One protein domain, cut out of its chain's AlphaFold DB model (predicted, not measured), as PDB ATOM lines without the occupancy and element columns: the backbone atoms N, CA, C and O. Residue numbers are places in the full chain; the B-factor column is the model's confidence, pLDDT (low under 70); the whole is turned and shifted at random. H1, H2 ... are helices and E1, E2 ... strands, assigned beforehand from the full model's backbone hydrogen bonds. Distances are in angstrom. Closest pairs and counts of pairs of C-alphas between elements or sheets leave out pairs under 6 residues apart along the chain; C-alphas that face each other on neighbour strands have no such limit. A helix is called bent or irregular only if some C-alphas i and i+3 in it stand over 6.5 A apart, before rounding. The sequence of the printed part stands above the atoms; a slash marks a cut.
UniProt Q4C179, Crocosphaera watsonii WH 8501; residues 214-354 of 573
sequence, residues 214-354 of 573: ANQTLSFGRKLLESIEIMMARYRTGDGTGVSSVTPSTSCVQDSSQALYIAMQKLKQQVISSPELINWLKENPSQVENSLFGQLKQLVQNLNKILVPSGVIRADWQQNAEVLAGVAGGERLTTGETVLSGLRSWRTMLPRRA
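Overview. This is residues 214 to 354 of the 573 residues of a protein of Crocosphaera watsonii WH 8501 (UniProt Q4C179). One long helix, H2, runs through the middle of an elongated body, and three others, H1, H4 and H5, pack round it at steep angles, H1 and H4 on roughly opposite sides. H3 turns off at the end of H2, and the free-standing residues 283 to 288 make that end of the body; the short H6 and H7 lie towards the end where H2 begins. The printed part has 141 residues, with E1, then H1 to H7 in order; its class is mostly helix. It is compact, with a radius of gyration of the C-alphas of 16.4 A, and spans 51 by 31 by 22 A.

Arrangement. H2, residues 252 to 272, is the hub, touching four helices. H1, residues 220 to 240, touches it at a steep tilt of 49 degrees, opposite ways; the closest C-alphas are those of Ser 227 and Ala 259, 4.8 A apart. H5, residues 315 to 324, touches residues 258 to 266 of H2 alone, at a steep tilt of 54 degrees, the same way; the closest C-alphas are those of Ile 262 and Ala 321, 4.9 A. H4, residues 288 to 307, touches H2 with residues 300 to 307 alone, at a steep tilt of 40 degrees, opposite ways; the closest C-alphas are those of Met 264 and Val 300, 6.5 A. Helix packing is mostly crossed, these three tilts being steep. H3, residues 275 to 283, and H2 only just touch, only at the corner, with 3 pairs of C-alphas within 8 A; the closest are those of Val 271 and Leu 277, 7.0 A. H7, residues 351 to 354, is close to H2 but not clearly touching, C-alphas 253 and 351 being 5.7 A apart. H6, residues 339 to 344, touches no helix. E1, residues 216 to 218, pairs with no named strand. Every O i to N i+4 pair is within hydrogen-bond range in H2, H3, H5 and H6, against 15 of 17 in H1 and 15 of 16 in H4; H7 is too short for one.

Along the chain. H2 is 30.4 A long, from C-alpha 252 at (167.279, 189.942, 138.966) to C-alpha 272 at (163.327, 219.466, 132.967). H4 is 28.6 A long. H1 is 28.3 A long, with a kink of 56 degrees near residue 234, and is irregular: C-alphas 236 and 239 are 8.0 A apart. H7 ends at C-alpha 354, (157.303, 191.716, 135.413).

Size, cuts and confidence. The two C-alphas farthest apart, those of Gly 242 and Ser 286, are 52.8 A apart. The printed part has no cut. The links H1 to H2 and H5 to H6 are long. Mean pLDDT of the printed part is 80.0; 37 residues are under 70, among them residues 245 to 250 and 325 to 348.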
ATOM      1  N   ALA A 214     164.561 219.616 118.841       86.00
ATOM      2  CA  ALA A 214     165.208 220.900 119.143       86.00
ATOM      3  C   ALA A 214     166.737 220.779 119.354       86.00
ATOM      4  O   ALA A 214     167.273 221.254 120.348       86.00
ATOM      5  N   ASN A 215     167.433 220.069 118.455       85.31
ATOM      6  CA  ASN A 215     168.871 219.755 118.554       85.31
ATOM      7  C   ASN A 215     169.297 218.963 119.806       85.31
ATOM      8  O   ASN A 215     170.489 218.834 120.083       85.31
ATOM      9  N   GLN A 216     168.350 218.387 120.545       89.75
ATOM     10  CA  GLN A 216     168.616 217.548 121.706       89.75
ATOM     11  C   GLN A 216     168.185 216.116 121.442       89.75
ATOM     12  O   GLN A 216     167.081 215.858 120.971       89.75
ATOM     13  N   THR A 217     169.049 215.167 121.786       93.31
ATOM     14  CA  THR A 217     168.759 213.745 121.617       93.31
ATOM     15  C   THR A 217     168.229 213.145 122.920       93.31
ATOM     16  O   THR A 217     168.918 213.114 123.944       93.31
ATOM     17  N   LEU A 218     166.995 212.650 122.881       93.19
ATOM     18  CA  LEU A 218     166.355 211.871 123.935       93.19
ATOM     19  C   LEU A 218     166.517 210.378 123.620       93.19
ATOM     20  O   LEU A 218     165.898 209.857 122.698       93.19
ATOM     21  N   SER A 219     167.339 209.684 124.406       93.00
ATOM     22  CA  SER A 219     167.695 208.274 124.178       93.00
ATOM     23  C   SER A 219     167.174 207.365 125.292       93.00
ATOM     24  O   SER A 219     167.937 206.965 126.175       93.00
ATOM     25  N   PHE A 220     165.877 207.043 125.304       94.62
ATOM     26  CA  PHE A 220     165.308 206.240 126.393       94.62
ATOM     27  C   PHE A 220     165.879 204.814 126.435       94.62
ATOM     28  O   PHE A 220     166.367 204.388 127.484       94.62
ATOM     29  N   GLY A 221     165.899 204.105 125.298       94.06
ATOM     30  CA  GLY A 221     166.441 202.746 125.221       94.06
ATOM     31  C   GLY A 221     167.916 202.678 125.622       94.06
ATOM     32  O   GLY A 221     168.299 201.826 126.421       94.06
ATOM     33  N   ARG A 222     168.740 203.635 125.170       93.25
ATOM     34  CA  ARG A 222     170.156 203.716 125.571       93.25
ATOM     35  C   ARG A 222     170.314 203.922 127.079       93.25
ATOM     36  O   ARG A 222     171.049 203.169 127.710       93.25
ATOM     37  N   LYS A 223     169.589 204.879 127.674       94.81
ATOM     38  CA  LYS A 223     169.638 205.132 129.127       94.81
ATOM     39  C   LYS A 223     169.203 203.912 129.940       94.81
ATOM     40  O   LYS A 223     169.742 203.687 131.026       94.81
ATOM     41  N   LEU A 224     168.245 203.132 129.434       95.56
ATOM     42  CA  LEU A 224     167.853 201.851 130.023       95.56
ATOM     43  C   LEU A 224     169.020 200.862 130.005       95.56
ATOM     44  O   LEU A 224     169.408 200.382 131.068       95.56
ATOM     45  N   LEU A 225     169.618 200.610 128.840       94.44
ATOM     46  CA  LEU A 225     170.751 199.689 128.710       94.44
ATOM     47  C   LEU A 225     171.948 200.102 129.578       94.44
ATOM     48  O   LEU A 225     172.495 199.264 130.291       94.44
ATOM     49  N   GLU A 226     172.305 201.387 129.595       94.19
ATOM     50  CA  GLU A 226     173.354 201.933 130.468       94.19
ATOM     51  C   GLU A 226     173.043 201.689 131.950       94.19
ATOM     52  O   GLU A 226     173.910 201.298 132.730       94.19
ATOM     53  N   SER A 227     171.788 201.890 132.358       94.25
ATOM     54  CA  SER A 227     171.369 201.663 133.746       94.25
ATOM     55  C   SER A 227     171.414 200.178 134.114       94.25
ATOM     56  O   SER A 227     171.795 199.836 135.233       94.25
ATOM     57  N   ILE A 228     171.096 199.285 133.170       94.25
ATOM     58  CA  ILE A 228     171.234 197.837 133.358       94.25
ATOM     59  C   ILE A 228     172.713 197.455 133.477       94.25
ATOM     60  O   ILE A 228     173.057 196.651 134.336       94.25
ATOM     61  N   GLU A 229     173.607 198.049 132.683       94.50
ATOM     62  CA  GLU A 229     175.054 197.815 132.782       94.50
ATOM     63  C   GLU A 229     175.619 198.165 134.157       94.50
ATOM     64  O   GLU A 229     176.420 197.400 134.699       94.50
ATOM     65  N   ILE A 230     175.133 199.247 134.765       90.62
ATOM     66  CA  ILE A 230     175.471 199.587 136.148       90.62
ATOM     67  C   ILE A 230     174.991 198.474 137.089       90.62
ATOM     68  O   ILE A 230     175.780 197.986 137.895       90.62
ATOM     69  N   MET A 231     173.741 198.009 136.967       89.06
ATOM     70  CA  MET A 231     173.236 196.905 137.800       89.06
ATOM     71  C   MET A 231     174.031 195.608 137.595       89.06
ATOM     72  O   MET A 231     174.316 194.902 138.560       89.06
ATOM     73  N   MET A 232     174.467 195.315 136.369       91.31
ATOM     74  CA  MET A 232     175.319 194.158 136.096       91.31
ATOM     75  C   MET A 232     176.684 194.270 136.788       91.31
ATOM     76  O   MET A 232     177.170 193.305 137.380       91.31
ATOM     77  N   ALA A 233     177.301 195.455 136.766       88.69
ATOM     78  CA  ALA A 233     178.564 195.706 137.459       88.69
ATOM     79  C   ALA A 233     178.428 195.538 138.983       88.69
ATOM     80  O   ALA A 233     179.306 194.949 139.624       88.69
ATOM     81  N   ARG A 234     177.298 195.970 139.555       85.19
ATOM     82  CA  ARG A 234     176.971 195.759 140.973       85.19
ATOM     83  C   ARG A 234     176.899 194.276 141.322       85.19
ATOM     84  O   ARG A 234     177.567 193.841 142.256       85.19
ATOM     85  N   TYR A 235     176.193 193.478 140.519       83.69
ATOM     86  CA  TYR A 235     176.119 192.018 140.691       83.69
ATOM     87  C   TYR A 235     177.457 191.309 140.496       83.69
ATOM     88  O   TYR A 235     177.718 190.266 141.086       83.69
ATOM     89  N   ARG A 236     178.321 191.847 139.639       84.31
ATOM     90  CA  ARG A 236     179.637 191.254 139.398       84.31
ATOM     91  C   ARG A 236     180.611 191.505 140.544       84.31
ATOM     92  O   ARG A 236     181.506 190.698 140.766       84.31
ATOM     93  N   THR A 237     180.456 192.627 141.236       83.94
ATOM     94  CA  THR A 237     181.364 193.059 142.307       83.94
ATOM     95  C   THR A 237     180.782 192.867 143.708       83.94
ATOM     96  O   THR A 237     181.505 193.036 144.688       83.94
ATOM     97  N   GLY A 238     179.494 192.526 143.828       77.06
ATOM     98  CA  GLY A 238     178.784 192.510 145.108       77.06
ATOM     99  C   GLY A 238     178.764 193.881 145.776       77.06
ATOM    100  O   GLY A 238     179.008 193.967 146.975       77.06
ATOM    101  N   ASP A 239     178.616 194.955 144.994       76.38
ATOM    102  CA  ASP A 239     178.813 196.341 145.454       76.38
ATOM    103  C   ASP A 239     180.176 196.551 146.165       76.38
ATOM    104  O   ASP A 239     180.314 197.335 147.102       76.38
ATOM    105  N   GLY A 240     181.208 195.820 145.724       78.75
ATOM    106  CA  GLY A 240     182.560 195.843 146.290       78.75
ATOM    107  C   GLY A 240     182.792 194.886 147.464       78.75
ATOM    108  O   GLY A 240     183.931 194.732 147.897       78.75
ATOM    109  N   THR A 241     181.755 194.202 147.958       77.94
ATOM    110  CA  THR A 241     181.882 193.193 149.028       77.94
ATOM    111  C   THR A 241     182.329 191.821 148.515       77.94
ATOM    112  O   THR A 241     182.695 190.952 149.303       77.94
ATOM    113  N   GLY A 242     182.281 191.604 147.195       74.19
ATOM    114  CA  GLY A 242     182.542 190.310 146.566       74.19
ATOM    115  C   GLY A 242     181.381 189.314 146.657       74.19
ATOM    116  O   GLY A 242     181.500 188.213 146.124       74.19
ATOM    117  N   VAL A 243     180.256 189.676 147.290       73.00
ATOM    118  CA  VAL A 243     179.078 188.808 147.439       73.00
ATOM    119  C   VAL A 243     177.829 189.477 146.869       73.00
ATOM    120  O   VAL A 243     177.457 190.576 147.269       73.00
ATOM    121  N   SER A 244     177.124 188.773 145.982       74.25
ATOM    122  CA  SER A 244     175.776 189.143 145.535       74.25
ATOM    123  C   SER A 244     174.776 188.104 146.016       74.25
ATOM    124  O   SER A 244     174.735 186.984 145.508       74.25
ATOM    125  N   SER A 245     173.980 188.475 147.020       67.38
ATOM    126  CA  SER A 245     172.918 187.627 147.560       67.38
ATOM    127  C   SER A 245     171.559 188.028 146.988       67.38
ATOM    128  O   SER A 245     171.290 189.206 146.759       67.38
ATOM    129  N   VAL A 246     170.709 187.033 146.735       67.69
ATOM    130  CA  VAL A 246     169.336 187.251 146.269       67.69
ATOM    131  C   VAL A 246     168.406 187.271 147.479       67.69
ATOM    132  O   VAL A 246     168.359 186.314 148.251       67.69
ATOM    133  N   THR A 247     167.644 188.348 147.624       62.69
ATOM    134  CA  THR A 247     166.638 188.567 148.668       62.69
ATOM    135  C   THR A 247     165.307 188.981 148.020       62.69
ATOM    136  O   THR A 247     165.257 189.275 146.823       62.69
ATOM    137  N   PRO A 248     164.193 189.055 148.772       57.91
ATOM    138  CA  PRO A 248     162.948 189.615 148.244       57.91
ATOM    139  C   PRO A 248     163.077 191.063 147.729       57.91
ATOM    140  O   PRO A 248     162.286 191.477 146.885       57.91
ATOM    141  N   SER A 249     164.053 191.834 148.228       57.69
ATOM    142  CA  SER A 249     164.285 193.237 147.855       57.69
ATOM    143  C   SER A 249     165.453 193.448 146.877       57.69
ATOM    144  O   SER A 249     165.515 194.526 146.276       57.69
ATOM    145  N   THR A 250     166.302 192.432 146.679       64.38
ATOM    146  CA  THR A 250     167.462 192.403 145.770       64.38
ATOM    147  C   THR A 250     167.405 191.131 144.928       64.38
ATOM    148  O   THR A 250     167.685 190.035 145.403       64.38
ATOM    149  N   SER A 251     166.987 191.251 143.674       75.62
ATOM    150  CA  SER A 251     166.834 190.112 142.766       75.62
ATOM    151  C   SER A 251     166.921 190.573 141.320       75.62
ATOM    152  O   SER A 251     166.683 191.743 141.028       75.62
ATOM    153  N   CYS A 252     167.176 189.643 140.397       82.31
ATOM    154  CA  CYS A 252     167.279 189.942 138.966       82.31
ATOM    155  C   CYS A 252     166.124 190.809 138.436       82.31
ATOM    156  O   CYS A 252     166.355 191.766 137.695       82.31
ATOM    157  N   VAL A 253     164.889 190.536 138.868       84.25
ATOM    158  CA  VAL A 253     163.702 191.309 138.483       84.25
ATOM    159  C   VAL A 253     163.638 192.680 139.166       84.25
ATOM    160  O   VAL A 253     163.318 193.664 138.500       84.25
ATOM    161  N   GLN A 254     163.994 192.781 140.452       81.19
ATOM    162  CA  GLN A 254     164.008 194.054 141.184       81.19
ATOM    163  C   GLN A 254     165.067 195.005 140.632       81.19
ATOM    164  O   GLN A 254     164.775 196.174 140.412       81.19
ATOM    165  N   ASP A 255     166.265 194.505 140.346       84.12
ATOM    166  CA  ASP A 255     167.375 195.324 139.861       84.12
ATOM    167  C   ASP A 255     167.205 195.695 138.382       84.12
ATOM    168  O   ASP A 255     167.463 196.835 137.995       84.12
ATOM    169  N   SER A 256     166.653 194.797 137.557       89.81
ATOM    170  CA  SER A 256     166.237 195.157 136.191       89.81
ATOM    171  C   SER A 256     165.143 196.236 136.209       89.81
ATOM    172  O   SER A 256     165.190 197.189 135.431       89.81
ATOM    173  N   SER A 257     164.188 196.137 137.137       89.31
ATOM    174  CA  SER A 257     163.133 197.141 137.329       89.31
ATOM    175  C   SER A 257     163.681 198.471 137.853       89.31
ATOM    176  O   SER A 257     163.255 199.536 137.408       89.31
ATOM    177  N   GLN A 258     164.669 198.425 138.749       86.44
ATOM    178  CA  GLN A 258     165.374 199.604 139.238       86.44
ATOM    179  C   GLN A 258     166.125 200.304 138.100       86.44
ATOM    180  O   GLN A 258     166.056 201.527 137.994       86.44
ATOM    181  N   ALA A 259     166.792 199.556 137.218       90.62
ATOM    182  CA  ALA A 259     167.452 200.123 136.043       90.62
ATOM    183  C   ALA A 259     166.461 200.855 135.124       90.62
ATOM    184  O   ALA A 259     166.745 201.966 134.672       90.62
ATOM    185  N   LEU A 260     165.273 200.280 134.910       92.62
ATOM    186  CA  LEU A 260     164.196 200.934 134.168       92.62
ATOM    187  C   LEU A 260     163.717 202.218 134.852       92.62
ATOM    188  O   LEU A 260     163.585 203.253 134.196       92.62
ATOM    189  N   TYR A 261     163.530 202.188 136.171       90.19
ATOM    190  CA  TYR A 261     163.189 203.375 136.951       90.19
ATOM    191  C   TYR A 261     164.251 204.482 136.832       90.19
ATOM    192  O   TYR A 261     163.912 205.629 136.534       90.19
ATOM    193  N   ILE A 262     165.534 204.142 136.993       89.12
ATOM    194  CA  ILE A 262     166.658 205.081 136.863       89.12
ATOM    195  C   ILE A 262     166.671 205.718 135.468       89.12
ATOM    196  O   ILE A 262     166.827 206.933 135.352       89.12
ATOM    197  N   ALA A 263     166.462 204.933 134.410       93.25
ATOM    198  CA  ALA A 263     166.422 205.442 133.042       93.25
ATOM    199  C   ALA A 263     165.300 206.471 132.834       93.25
ATOM    200  O   ALA A 263     165.532 207.522 132.231       93.25
ATOM    201  N   MET A 264     164.110 206.213 133.390       92.81
ATOM    202  CA  MET A 264     162.998 207.166 133.361       92.81
ATOM    203  C   MET A 264     163.322 208.456 134.126       92.81
ATOM    204  O   MET A 264     163.011 209.541 133.636       92.81
ATOM    205  N   GLN A 265     163.972 208.371 135.294       89.56
ATOM    206  CA  GLN A 265     164.369 209.567 136.051       89.56
ATOM    207  C   GLN A 265     165.442 210.380 135.320       89.56
ATOM    208  O   GLN A 265     165.307 211.597 135.210       89.56
ATOM    209  N   LYS A 266     166.459 209.726 134.746       91.19
ATOM    210  CA  LYS A 266     167.484 210.393 133.924       91.19
ATOM    211  C   LYS A 266     166.868 211.123 132.730       91.19
ATOM    212  O   LYS A 266     167.262 212.246 132.427       91.19
ATOM    213  N   LEU A 267     165.901 210.497 132.057       92.31
ATOM    214  CA  LEU A 267     165.175 211.117 130.949       92.31
ATOM    215  C   LEU A 267     164.349 212.322 131.423       92.31
ATOM    216  O   LEU A 267     164.433 213.394 130.831       92.31
ATOM    217  N   LYS A 268     163.591 212.169 132.514       91.75
ATOM    218  CA  LYS A 268     162.807 213.258 133.110       91.75
ATOM    219  C   LYS A 268     163.697 214.447 133.478       91.75
ATOM    220  O   LYS A 268     163.341 215.581 133.169       91.75
ATOM    221  N   GLN A 269     164.848 214.188 134.097       90.25
ATOM    222  CA  GLN A 269     165.792 215.231 134.478       90.25
ATOM    223  C   GLN A 269     166.333 215.970 133.252       90.25
ATOM    224  O   GLN A 269     166.313 217.194 133.254       90.25
ATOM    225  N   GLN A 270     166.720 215.247 132.194       91.06
ATOM    226  CA  GLN A 270     167.183 215.843 130.937       91.06
ATOM    227  C   GLN A 270     166.139 216.793 130.328       91.06
ATOM    228  O   GLN A 270     166.489 217.881 129.875       91.06
ATOM    229  N   VAL A 271     164.859 216.405 130.347       91.56
ATOM    230  CA  VAL A 271     163.763 217.244 129.838       91.56
ATOM    231  C   VAL A 271     163.568 218.489 130.707       91.56
ATOM    232  O   VAL A 271     163.459 219.590 130.177       91.56
ATOM    233  N   ILE A 272     163.541 218.342 132.036       90.62
ATOM    234  CA  ILE A 272     163.327 219.466 132.967       90.62
ATOM    235  C   ILE A 272     164.489 220.463 132.919       90.62
ATOM    236  O   ILE A 272     164.263 221.668 132.996       90.62
ATOM    237  N   SER A 273     165.723 219.981 132.754       90.94
ATOM    238  CA  SER A 273     166.913 220.829 132.641       90.94
ATOM    239  C   SER A 273     167.029 221.562 131.301       90.94
ATOM    240  O   SER A 273     168.015 222.262 131.087       90.94
ATOM    241  N   SER A 274     166.060 221.400 130.396       92.44
ATOM    242  CA  SER A 274     166.113 221.923 129.036       92.44
ATOM    243  C   SER A 274     164.950 222.879 128.726       92.44
ATOM    244  O   SER A 274     163.912 222.467 128.198       92.44
ATOM    245  N   PRO A 275     165.104 224.186 129.022       92.19
ATOM    246  CA  PRO A 275     164.099 225.190 128.676       92.19
ATOM    247  C   PRO A 275     163.816 225.264 127.171       92.19
ATOM    248  O   PRO A 275     162.672 225.457 126.772       92.19
ATOM    249  N   GLU A 276     164.844 225.072 126.341       93.00
ATOM    250  CA  GLU A 276     164.739 225.090 124.877       93.00
ATOM    251  C   GLU A 276     163.809 223.987 124.362       93.00
ATOM    252  O   GLU A 276     162.880 224.274 123.608       93.00
ATOM    253  N   LEU A 277     163.982 222.748 124.839       92.12
ATOM    254  CA  LEU A 277     163.108 221.633 124.481       92.12
ATOM    255  C   LEU A 277     161.660 221.901 124.914       92.12
ATOM    256  O   LEU A 277     160.729 221.678 124.144       92.12
ATOM    257  N   ILE A 278     161.461 222.404 126.137       92.00
ATOM    258  CA  ILE A 278     160.123 222.706 126.664       92.00
ATOM    259  C   ILE A 278     159.430 223.789 125.829       92.00
ATOM    260  O   ILE A 278     158.237 223.665 125.547       92.00
ATOM    261  N   ASN A 279     160.150 224.843 125.445       93.75
ATOM    262  CA  ASN A 279     159.604 225.909 124.608       93.75
ATOM    263  C   ASN A 279     159.283 225.391 123.205       93.75
ATOM    264  O   ASN A 279     158.164 225.582 122.732       93.75
ATOM    265  N   TRP A 280     160.196 224.626 122.599       94.25
ATOM    266  CA  TRP A 280     159.980 224.028 121.285       94.25
ATOM    267  C   TRP A 280     158.729 223.140 121.254       94.25
ATOM    268  O   TRP A 280     157.908 223.270 120.348       94.25
ATOM    269  N   LEU A 281     158.525 222.298 122.275       92.56
ATOM    270  CA  LEU A 281     157.342 221.433 122.393       92.56
ATOM    271  C   LEU A 281     156.030 222.225 122.537       92.56
ATOM    272  O   LEU A 281     154.978 221.740 122.126       92.56
ATOM    273  N   LYS A 282     156.060 223.428 123.121       92.31
ATOM    274  CA  LYS A 282     154.873 224.295 123.222       92.31
ATOM    275  C   LYS A 282     154.569 225.005 121.907       92.31
ATOM    276  O   LYS A 282     153.405 225.142 121.550       92.31
ATOM    277  N   GLU A 283     155.606 225.455 121.212       94.88
ATOM    278  CA  GLU A 283     155.494 226.212 119.963       94.88
ATOM    279  C   GLU A 283     155.176 225.319 118.753       94.88
ATOM    280  O   GLU A 283     154.607 225.794 117.773       94.88
ATOM    281  N   ASN A 284     155.479 224.017 118.833       93.31
ATOM    282  CA  ASN A 284     155.352 223.069 117.723       93.31
ATOM    283  C   ASN A 284     154.395 221.890 118.029       93.31
ATOM    284  O   ASN A 284     154.811 220.730 117.964       93.31
ATOM    285  N   PRO A 285     153.110 222.125 118.368       90.25
ATOM    286  CA  PRO A 285     152.183 221.070 118.802       90.25
ATOM    287  C   PRO A 285     151.837 220.035 117.718       90.25
ATOM    288  O   PRO A 285     151.479 218.909 118.046       90.25
ATOM    289  N   SER A 286     151.930 220.397 116.436       89.12
ATOM    290  CA  SER A 286     151.554 219.542 115.299       89.12
ATOM    291  C   SER A 286     152.719 218.769 114.672       89.12
ATOM    292  O   SER A 286     152.494 218.003 113.736       89.12
ATOM    293  N   GLN A 287     153.951 218.969 115.148       90.38
ATOM    294  CA  GLN A 287     155.129 218.290 114.603       90.38
ATOM    295  C   GLN A 287     155.182 216.817 115.030       90.38
ATOM    296  O   GLN A 287     154.777 216.454 116.140       90.38
ATOM    297  N   VAL A 288     155.718 215.963 114.155       89.38
ATOM    298  CA  VAL A 288     155.806 214.508 114.379       89.38
ATOM    299  C   VAL A 288     156.643 214.194 115.619       89.38
ATOM    300  O   VAL A 288     156.273 213.341 116.422       89.38
ATOM    301  N   GLU A 289     157.726 214.934 115.835       90.38
ATOM    302  CA  GLU A 289     158.610 214.797 116.989       90.38
ATOM    303  C   GLU A 289     157.876 215.061 118.307       90.38
ATOM    304  O   GLU A 289     158.147 214.406 119.313       90.38
ATOM    305  N   ASN A 290     156.903 215.977 118.310       90.75
ATOM    306  CA  ASN A 290     156.083 216.246 119.488       90.75
ATOM    307  C   ASN A 290     155.100 215.098 119.763       90.75
ATOM    308  O   ASN A 290     154.912 214.701 120.912       90.75
ATOM    309  N   SER A 291     154.540 214.489 118.712       90.88
ATOM    310  CA  SER A 291     153.735 213.267 118.841       90.88
ATOM    311  C   SER A 291     154.554 212.109 119.430       90.88
ATOM    312  O   SER A 291     154.126 211.470 120.394       90.88
ATOM    313  N   LEU A 292     155.782 211.899 118.936       91.25
ATOM    314  CA  LEU A 292     156.718 210.900 119.469       91.25
ATOM    315  C   LEU A 292     157.103 211.195 120.924       91.25
ATOM    316  O   LEU A 292     157.143 210.287 121.756       91.25
ATOM    317  N   PHE A 293     157.323 212.465 121.275       94.00
ATOM    318  CA  PHE A 293     157.530 212.870 122.663       94.00
ATOM    319  C   PHE A 293     156.303 212.570 123.538       94.00
ATOM    320  O   PHE A 293     156.444 212.082 124.662       94.00
ATOM    321  N   GLY A 294     155.095 212.807 123.023       92.94
ATOM    322  CA  GLY A 294     153.835 212.435 123.664       92.94
ATOM    323  C   GLY A 294     153.732 210.931 123.924       92.94
ATOM    324  O   GLY A 294     153.423 210.527 125.047       92.94
ATOM    325  N   GLN A 295     154.075 210.101 122.935       94.00
ATOM    326  CA  GLN A 295     154.116 208.641 123.074       94.00
ATOM    327  C   GLN A 295     155.166 208.197 124.102       94.00
ATOM    328  O   GLN A 295     154.875 207.356 124.953       94.00
ATOM    329  N   LEU A 296     156.361 208.800 124.098       95.00
ATOM    330  CA  LEU A 296     157.403 208.526 125.091       95.00
ATOM    331  C   LEU A 296     156.935 208.889 126.505       95.00
ATOM    332  O   LEU A 296     157.107 208.110 127.443       95.00
ATOM    333  N   LYS A 297     156.299 210.052 126.664       93.81
ATOM    334  CA  LYS A 297     155.717 210.492 127.935       93.81
ATOM    335  C   LYS A 297     154.651 209.507 128.422       93.81
ATOM    336  O   LYS A 297     154.675 209.142 129.597       93.81
ATOM    337  N   GLN A 298     153.760 209.055 127.540       92.81
ATOM    338  CA  GLN A 298     152.716 208.082 127.870       92.81
ATOM    339  C   GLN A 298     153.306 206.726 128.282       92.81
ATOM    340  O   GLN A 298     152.898 206.160 129.301       92.81
ATOM    341  N   LEU A 299     154.315 206.241 127.551       93.94
ATOM    342  CA  LEU A 299     155.040 205.015 127.878       93.94
ATOM    343  C   LEU A 299     155.675 205.107 129.269       93.94
ATOM    344  O   LEU A 299     155.444 204.236 130.107       93.94
ATOM    345  N   VAL A 300     156.422 206.181 129.544       91.75
ATOM    346  CA  VAL A 300     157.074 206.419 130.843       91.75
ATOM    347  C   VAL A 300     156.046 206.497 131.972       91.75
ATOM    348  O   VAL A 300     156.252 205.914 133.034       91.75
ATOM    349  N   GLN A 301     154.914 207.171 131.759       88.31
ATOM    350  CA  GLN A 301     153.838 207.232 132.750       88.31
ATOM    351  C   GLN A 301     153.247 205.848 133.042       88.31
ATOM    352  O   GLN A 301     153.058 205.503 134.209       88.31
ATOM    353  N   ASN A 302     152.995 205.043 132.008       87.25
ATOM    354  CA  ASN A 302     152.446 203.696 132.156       87.25
ATOM    355  C   ASN A 302     153.439 202.743 132.844       87.25
ATOM    356  O   ASN A 302     153.052 202.039 133.774       87.25
ATOM    357  N   LEU A 303     154.725 202.781 132.478       89.19
ATOM    358  CA  LEU A 303     155.783 202.013 133.149       89.19
ATOM    359  C   LEU A 303     155.967 202.444 134.613       89.19
ATOM    360  O   LEU A 303     156.138 201.608 135.499       89.19
ATOM    361  N   ASN A 304     155.870 203.740 134.914       84.06
ATOM    362  CA  ASN A 304     156.002 204.226 136.286       84.06
ATOM    363  C   ASN A 304     154.846 203.762 137.194       84.06
ATOM    364  O   ASN A 304     155.073 203.523 138.379       84.06
ATOM    365  N   LYS A 305     153.633 203.564 136.655       78.81
ATOM    366  CA  LYS A 305     152.483 203.033 137.417       78.81
ATOM    367  C   LYS A 305     152.706 201.607 137.938       78.81
ATOM    368  O   LYS A 305     152.150 201.261 138.979       78.81
ATOM    369  N   ILE A 306     153.498 200.780 137.249       75.69
ATOM    370  CA  ILE A 306     153.813 199.419 137.723       75.69
ATOM    371  C   ILE A 306     155.036 199.383 138.639       75.69
ATOM    372  O   ILE A 306     155.070 198.598 139.584       75.69
ATOM    373  N   LEU A 307     156.012 200.265 138.402       75.50
ATOM    374  CA  LEU A 307     157.241 200.351 139.192       75.50
ATOM    375  C   LEU A 307     157.023 201.041 140.543       75.50
ATOM    376  O   LEU A 307     157.700 200.712 141.514       75.50
ATOM    377  N   VAL A 308     156.072 201.978 140.606       73.12
ATOM    378  CA  VAL A 308     155.732 202.762 141.801       73.12
ATOM    379  C   VAL A 308     154.208 202.734 142.021       73.12
ATOM    380  O   VAL A 308     153.530 203.759 141.895       73.12
ATOM    381  N   PRO A 309     153.628 201.564 142.347       57.44
ATOM    382  CA  PRO A 309     152.181 201.345 142.313       57.44
ATOM    383  C   PRO A 309     151.384 202.095 143.382       57.44
ATOM    384  O   PRO A 309     150.170 202.088 143.316       57.44
ATOM    385  N   SER A 310     152.003 202.752 144.362       57.00
ATOM    386  CA  SER A 310     151.274 203.565 145.356       57.00
ATOM    387  C   SER A 310     151.823 204.988 145.466       57.00
ATOM    388  O   SER A 310     151.638 205.642 146.486       57.00
ATOM    389  N   GLY A 311     152.596 205.445 144.473       56.75
ATOM    390  CA  GLY A 311     153.332 206.718 144.537       56.75
ATOM    391  C   GLY A 311     154.483 206.738 145.557       56.75
ATOM    392  O   GLY A 311     155.329 207.625 145.511       56.75
ATOM    393  N   VAL A 312     154.559 205.740 146.444       57.34
ATOM    394  CA  VAL A 312     155.644 205.560 147.409       57.34
ATOM    395  C   VAL A 312     156.815 204.874 146.719       57.34
ATOM    396  O   VAL A 312     156.808 203.663 146.494       57.34
ATOM    397  N   ILE A 313     157.829 205.665 146.390       65.50
ATOM    398  CA  ILE A 313     159.079 205.181 145.805       65.50
ATOM    399  C   ILE A 313     159.906 204.507 146.906       65.50
ATOM    400  O   ILE A 313     159.936 204.951 148.057       65.50
ATOM    401  N   ARG A 314     160.587 203.412 146.566       70.44
ATOM    402  CA  ARG A 314     161.599 202.836 147.453       70.44
ATOM    403  C   ARG A 314     162.745 203.839 147.643       70.44
ATOM    404  O   ARG A 314     163.307 204.318 146.661       70.44
ATOM    405  N   ALA A 315     163.120 204.117 148.890       70.69
ATOM    406  CA  ALA A 315     164.153 205.111 149.196       70.69
ATOM    407  C   ALA A 315     165.497 204.804 148.506       70.69
ATOM    408  O   ALA A 315     166.130 205.712 147.974       70.69
ATOM    409  N   ASP A 316     165.887 203.527 148.425       67.69
ATOM    410  CA  ASP A 316     167.113 203.103 147.740       67.69
ATOM    411  C   ASP A 316     167.040 203.290 146.215       67.69
ATOM    412  O   ASP A 316     168.033 203.620 145.571       67.69
ATOM    413  N   TRP A 317     165.857 203.147 145.610       74.06
ATOM    414  CA  TRP A 317     165.673 203.425 144.182       74.06
ATOM    415  C   TRP A 317     165.784 204.910 143.869       74.06
ATOM    416  O   TRP A 317     166.453 205.276 142.904       74.06
ATOM    417  N   GLN A 318     165.153 205.745 144.693       72.75
ATOM    418  CA  GLN A 318     165.222 207.192 144.553       72.75
ATOM    419  C   GLN A 318     166.663 207.687 144.716       72.75
ATOM    420  O   GLN A 318     167.175 208.357 143.824       72.75
ATOM    421  N   GLN A 319     167.342 207.284 145.792       73.88
ATOM    422  CA  GLN A 319     168.726 207.678 146.053       73.88
ATOM    423  C   GLN A 319     169.663 207.255 144.914       73.88
ATOM    424  O   GLN A 319     170.444 208.065 144.421       73.88
ATOM    425  N   ASN A 320     169.563 206.008 144.445       73.94
ATOM    426  CA  ASN A 320     170.401 205.530 143.345       73.94
ATOM    427  C   ASN A 320     170.122 206.285 142.042       73.94
ATOM    428  O   ASN A 320     171.051 206.552 141.283       73.94
ATOM    429  N   ALA A 321     168.868 206.661 141.780       68.25
ATOM    430  CA  ALA A 321     168.531 207.493 140.632       68.25
ATOM    431  C   ALA A 321     169.121 208.907 140.753       68.25
ATOM    432  O   ALA A 321     169.676 209.401 139.777       68.25
ATOM    433  N   GLU A 322     169.060 209.534 141.930       70.56
ATOM    434  CA  GLU A 322     169.609 210.875 142.178       70.56
ATOM    435  C   GLU A 322     171.144 210.909 142.085       70.56
ATOM    436  O   GLU A 322     171.696 211.817 141.461       70.56
ATOM    437  N   VAL A 323     171.831 209.897 142.633       72.19
ATOM    438  CA  VAL A 323     173.293 209.728 142.511       72.19
ATOM    439  C   VAL A 323     173.685 209.557 141.043       72.19
ATOM    440  O   VAL A 323     174.561 210.257 140.542       72.19
ATOM    441  N   LEU A 324     173.001 208.674 140.306       70.94
ATOM    442  CA  LEU A 324     173.322 208.403 138.899       70.94
ATOM    443  C   LEU A 324     172.882 209.508 137.934       70.94
ATOM    444  O   LEU A 324     173.375 209.557 136.806       70.94
ATOM    445  N   ALA A 325     171.939 210.356 138.336       59.50
ATOM    446  CA  ALA A 325     171.564 211.564 137.612       59.50
ATOM    447  C   ALA A 325     172.481 212.757 137.943       59.50
ATOM    448  O   ALA A 325     172.334 213.805 137.320       59.50
ATOM    449  N   GLY A 326     173.409 212.612 138.899       55.41
ATOM    450  CA  GLY A 326     174.318 213.678 139.328       55.41
ATOM    451  C   GLY A 326     173.632 214.801 140.113       55.41
ATOM    452  O   GLY A 326     174.145 215.913 140.154       55.41
ATOM    453  N   VAL A 327     172.458 214.531 140.694       53.81
ATOM    454  CA  VAL A 327     171.639 215.521 141.419       53.81
ATOM    455  C   VAL A 327     171.887 215.462 142.933       53.81
ATOM    456  O   VAL A 327     171.713 216.465 143.621       53.81
ATOM    457  N   ALA A 328     172.331 214.317 143.462       56.44
ATOM    458  CA  ALA A 328     172.685 214.157 144.874       56.44
ATOM    459  C   ALA A 328     174.202 214.272 145.110       56.44
ATOM    460  O   ALA A 328     174.996 213.717 144.358       56.44
ATOM    461  N   GLY A 329     174.601 214.912 146.218       45.56
ATOM    462  CA  GLY A 329     175.996 214.997 146.685       45.56
ATOM    463  C   GLY A 329     176.519 213.740 147.401       45.56
ATOM    464  O   GLY A 329     177.460 213.833 148.182       45.56
ATOM    465  N   GLY A 330     175.875 212.585 147.212       50.25
ATOM    466  CA  GLY A 330     176.269 211.317 147.830       50.25
ATOM    467  C   GLY A 330     177.217 210.514 146.939       50.25
ATOM    468  O   GLY A 330     176.979 210.384 145.743       50.25
ATOM    469  N   GLU A 331     178.267 209.928 147.521       55.88
ATOM    470  CA  GLU A 331     179.314 209.224 146.761       55.88
ATOM    471  C   GLU A 331     178.994 207.747 146.437       55.88
ATOM    472  O   GLU A 331     179.746 207.110 145.698       55.88
ATOM    473  N   ARG A 332     177.913 207.154 146.985       64.25
ATOM    474  CA  ARG A 332     177.644 205.701 146.871       64.25
ATOM    475  C   ARG A 332     176.171 205.324 146.686       64.25
ATOM    476  O   ARG A 332     175.281 205.930 147.278       64.25
ATOM    477  N   LEU A 333     175.956 204.268 145.892       65.88
ATOM    478  CA  LEU A 333     174.668 203.586 145.715       65.88
ATOM    479  C   LEU A 333     174.302 202.772 146.969       65.88
ATOM    480  O   LEU A 333     175.188 202.278 147.665       65.88
ATOM    481  N   THR A 334     173.006 202.609 147.236       69.25
ATOM    482  CA  THR A 334     172.463 201.896 148.403       69.25
ATOM    483  C   THR A 334     171.522 200.750 148.011       69.25
ATOM    484  O   THR A 334     171.054 200.649 146.869       69.25
ATOM    485  N   THR A 335     171.256 199.851 148.963       61.22
ATOM    486  CA  THR A 335     170.322 198.720 148.848       61.22
ATOM    487  C   THR A 335     169.289 198.770 149.972       61.22
ATOM    488  O   THR A 335     169.615 198.954 151.142       61.22
ATOM    489  N   GLY A 336     168.009 198.602 149.636       59.75
ATOM    490  CA  GLY A 336     166.948 198.463 150.631       59.75
ATOM    491  C   GLY A 336     166.905 197.044 151.202       59.75
ATOM    492  O   GLY A 336     166.543 196.110 150.493       59.75
ATOM    493  N   GLU A 337     167.207 196.872 152.489       56.69
ATOM    494  CA  GLU A 337     167.316 195.538 153.114       56.69
ATOM    495  C   GLU A 337     166.018 195.014 153.760       56.69
ATOM    496  O   GLU A 337     165.986 193.911 154.300       56.69
ATOM    497  N   THR A 338     164.916 195.774 153.723       61.03
ATOM    498  CA  THR A 338     163.702 195.405 154.476       61.03
ATOM    499  C   THR A 338     162.661 194.657 153.638       61.03
ATOM    500  O   THR A 338     162.436 194.958 152.466       61.03
ATOM    501  N   VAL A 339     161.927 193.738 154.278       56.62
ATOM    502  CA  VAL A 339     160.742 193.063 153.700       56.62
ATOM    503  C   VAL A 339     159.681 194.078 153.252       56.62
ATOM    504  O   VAL A 339     159.035 193.895 152.220       56.62
ATOM    505  N   LEU A 340     159.545 195.188 153.987       58.03
ATOM    506  CA  LEU A 340     158.645 196.288 153.642       58.03
ATOM    507  C   LEU A 340     159.028 196.951 152.308       58.03
ATOM    508  O   LEU A 340     158.144 197.353 151.553       58.03
ATOM    509  N   SER A 341     160.324 197.021 151.985       59.06
ATOM    510  CA  SER A 341     160.806 197.512 150.688       59.06
ATOM    511  C   SER A 341     160.336 196.620 149.537       59.06
ATOM    512  O   SER A 341     159.898 197.147 148.518       59.06
ATOM    513  N   GLY A 342     160.352 195.293 149.714       57.38
ATOM    514  CA  GLY A 342     159.835 194.341 148.721       57.38
ATOM    515  C   GLY A 342     158.322 194.468 148.512       57.38
ATOM    516  O   GLY A 342     157.860 194.512 147.378       57.38
ATOM    517  N   LEU A 343     157.543 194.638 149.588       60.31
ATOM    518  CA  LEU A 343     156.090 194.854 149.489       60.31
ATOM    519  C   LEU A 343     155.724 196.138 148.726       60.31
ATOM    520  O   LEU A 343     154.698 196.177 148.050       60.31
ATOM    521  N   ARG A 344     156.561 197.182 148.788       64.81
ATOM    522  CA  ARG A 344     156.351 198.434 148.034       64.81
ATOM    523  C   ARG A 344     156.615 198.289 146.531       64.81
ATOM    524  O   ARG A 344     156.046 199.048 145.754       64.81
ATOM    525  N   SER A 345     157.412 197.304 146.117       61.44
ATOM    526  CA  SER A 345     157.702 196.963 144.715       61.44
ATOM    527  C   SER A 345     157.200 195.564 144.340       61.44
ATOM    528  O   SER A 345     157.755 194.895 143.468       61.44
ATOM    529  N   TRP A 346     156.128 195.099 144.988       62.50
ATOM    530  CA  TRP A 346     155.656 193.718 144.868       62.50
ATOM    531  C   TRP A 346     155.276 193.320 143.430       62.50
ATOM    532  O   TRP A 346     155.454 192.163 143.042       62.50
ATOM    533  N   ARG A 347     154.805 194.281 142.615       63.81
ATOM    534  CA  ARG A 347     154.467 194.057 141.196       63.81
ATOM    535  C   ARG A 347     155.677 193.643 140.361       63.81
ATOM    536  O   ARG A 347     155.524 192.916 139.385       63.81
ATOM    537  N   THR A 348     156.878 193.995 140.805       60.69
ATOM    538  CA  THR A 348     158.145 193.618 140.179       60.69
ATOM    539  C   THR A 348     158.950 192.620 141.010       60.69
ATOM    540  O   THR A 348     160.153 192.482 140.824       60.69
ATOM    541  N   MET A 349     158.330 191.899 141.952       71.81
ATOM    542  CA  MET A 349     159.024 190.865 142.743       71.81
ATOM    543  C   MET A 349     159.150 189.520 142.028       71.81
ATOM    544  O   MET A 349     160.001 188.716 142.402       71.81
ATOM    545  N   LEU A 350     158.309 189.250 141.028       82.06
ATOM    546  CA  LEU A 350     158.285 187.960 140.342       82.06
ATOM    547  C   LEU A 350     158.604 188.132 138.860       82.06
ATOM    548  O   LEU A 350     157.909 188.903 138.192       82.06
ATOM    549  N   PRO A 351     159.566 187.362 138.321       88.56
ATOM    550  CA  PRO A 351     159.895 187.369 136.902       88.56
ATOM    551  C   PRO A 351     158.689 187.242 135.975       88.56
ATOM    552  O   PRO A 351     158.540 188.045 135.059       88.56
ATOM    553  N   ARG A 352     157.784 186.297 136.270       90.94
ATOM    554  CA  ARG A 352     156.572 186.082 135.471       90.94
ATOM    555  C   ARG A 352     155.705 187.336 135.376       90.94
ATOM    556  O   ARG A 352     155.224 187.670 134.303       90.94
ATOM    557  N   ARG A 353     155.505 188.021 136.504       87.69
ATOM    558  CA  ARG A 353     154.657 189.214 136.567       87.69
ATOM    559  C   ARG A 353     155.292 190.389 135.834       87.69
ATOM    560  O   ARG A 353     154.614 191.038 135.050       87.69
ATOM    561  N   ALA A 354     156.581 190.630 136.066       89.12
ATOM    562  CA  ALA A 354     157.303 191.716 135.413       89.12
ATOM    563  C   ALA A 354     157.363 191.530 133.892       89.12
ATOM    564  O   ALA A 354     157.144 192.484 133.157       89.12
TER     565      ALA A 354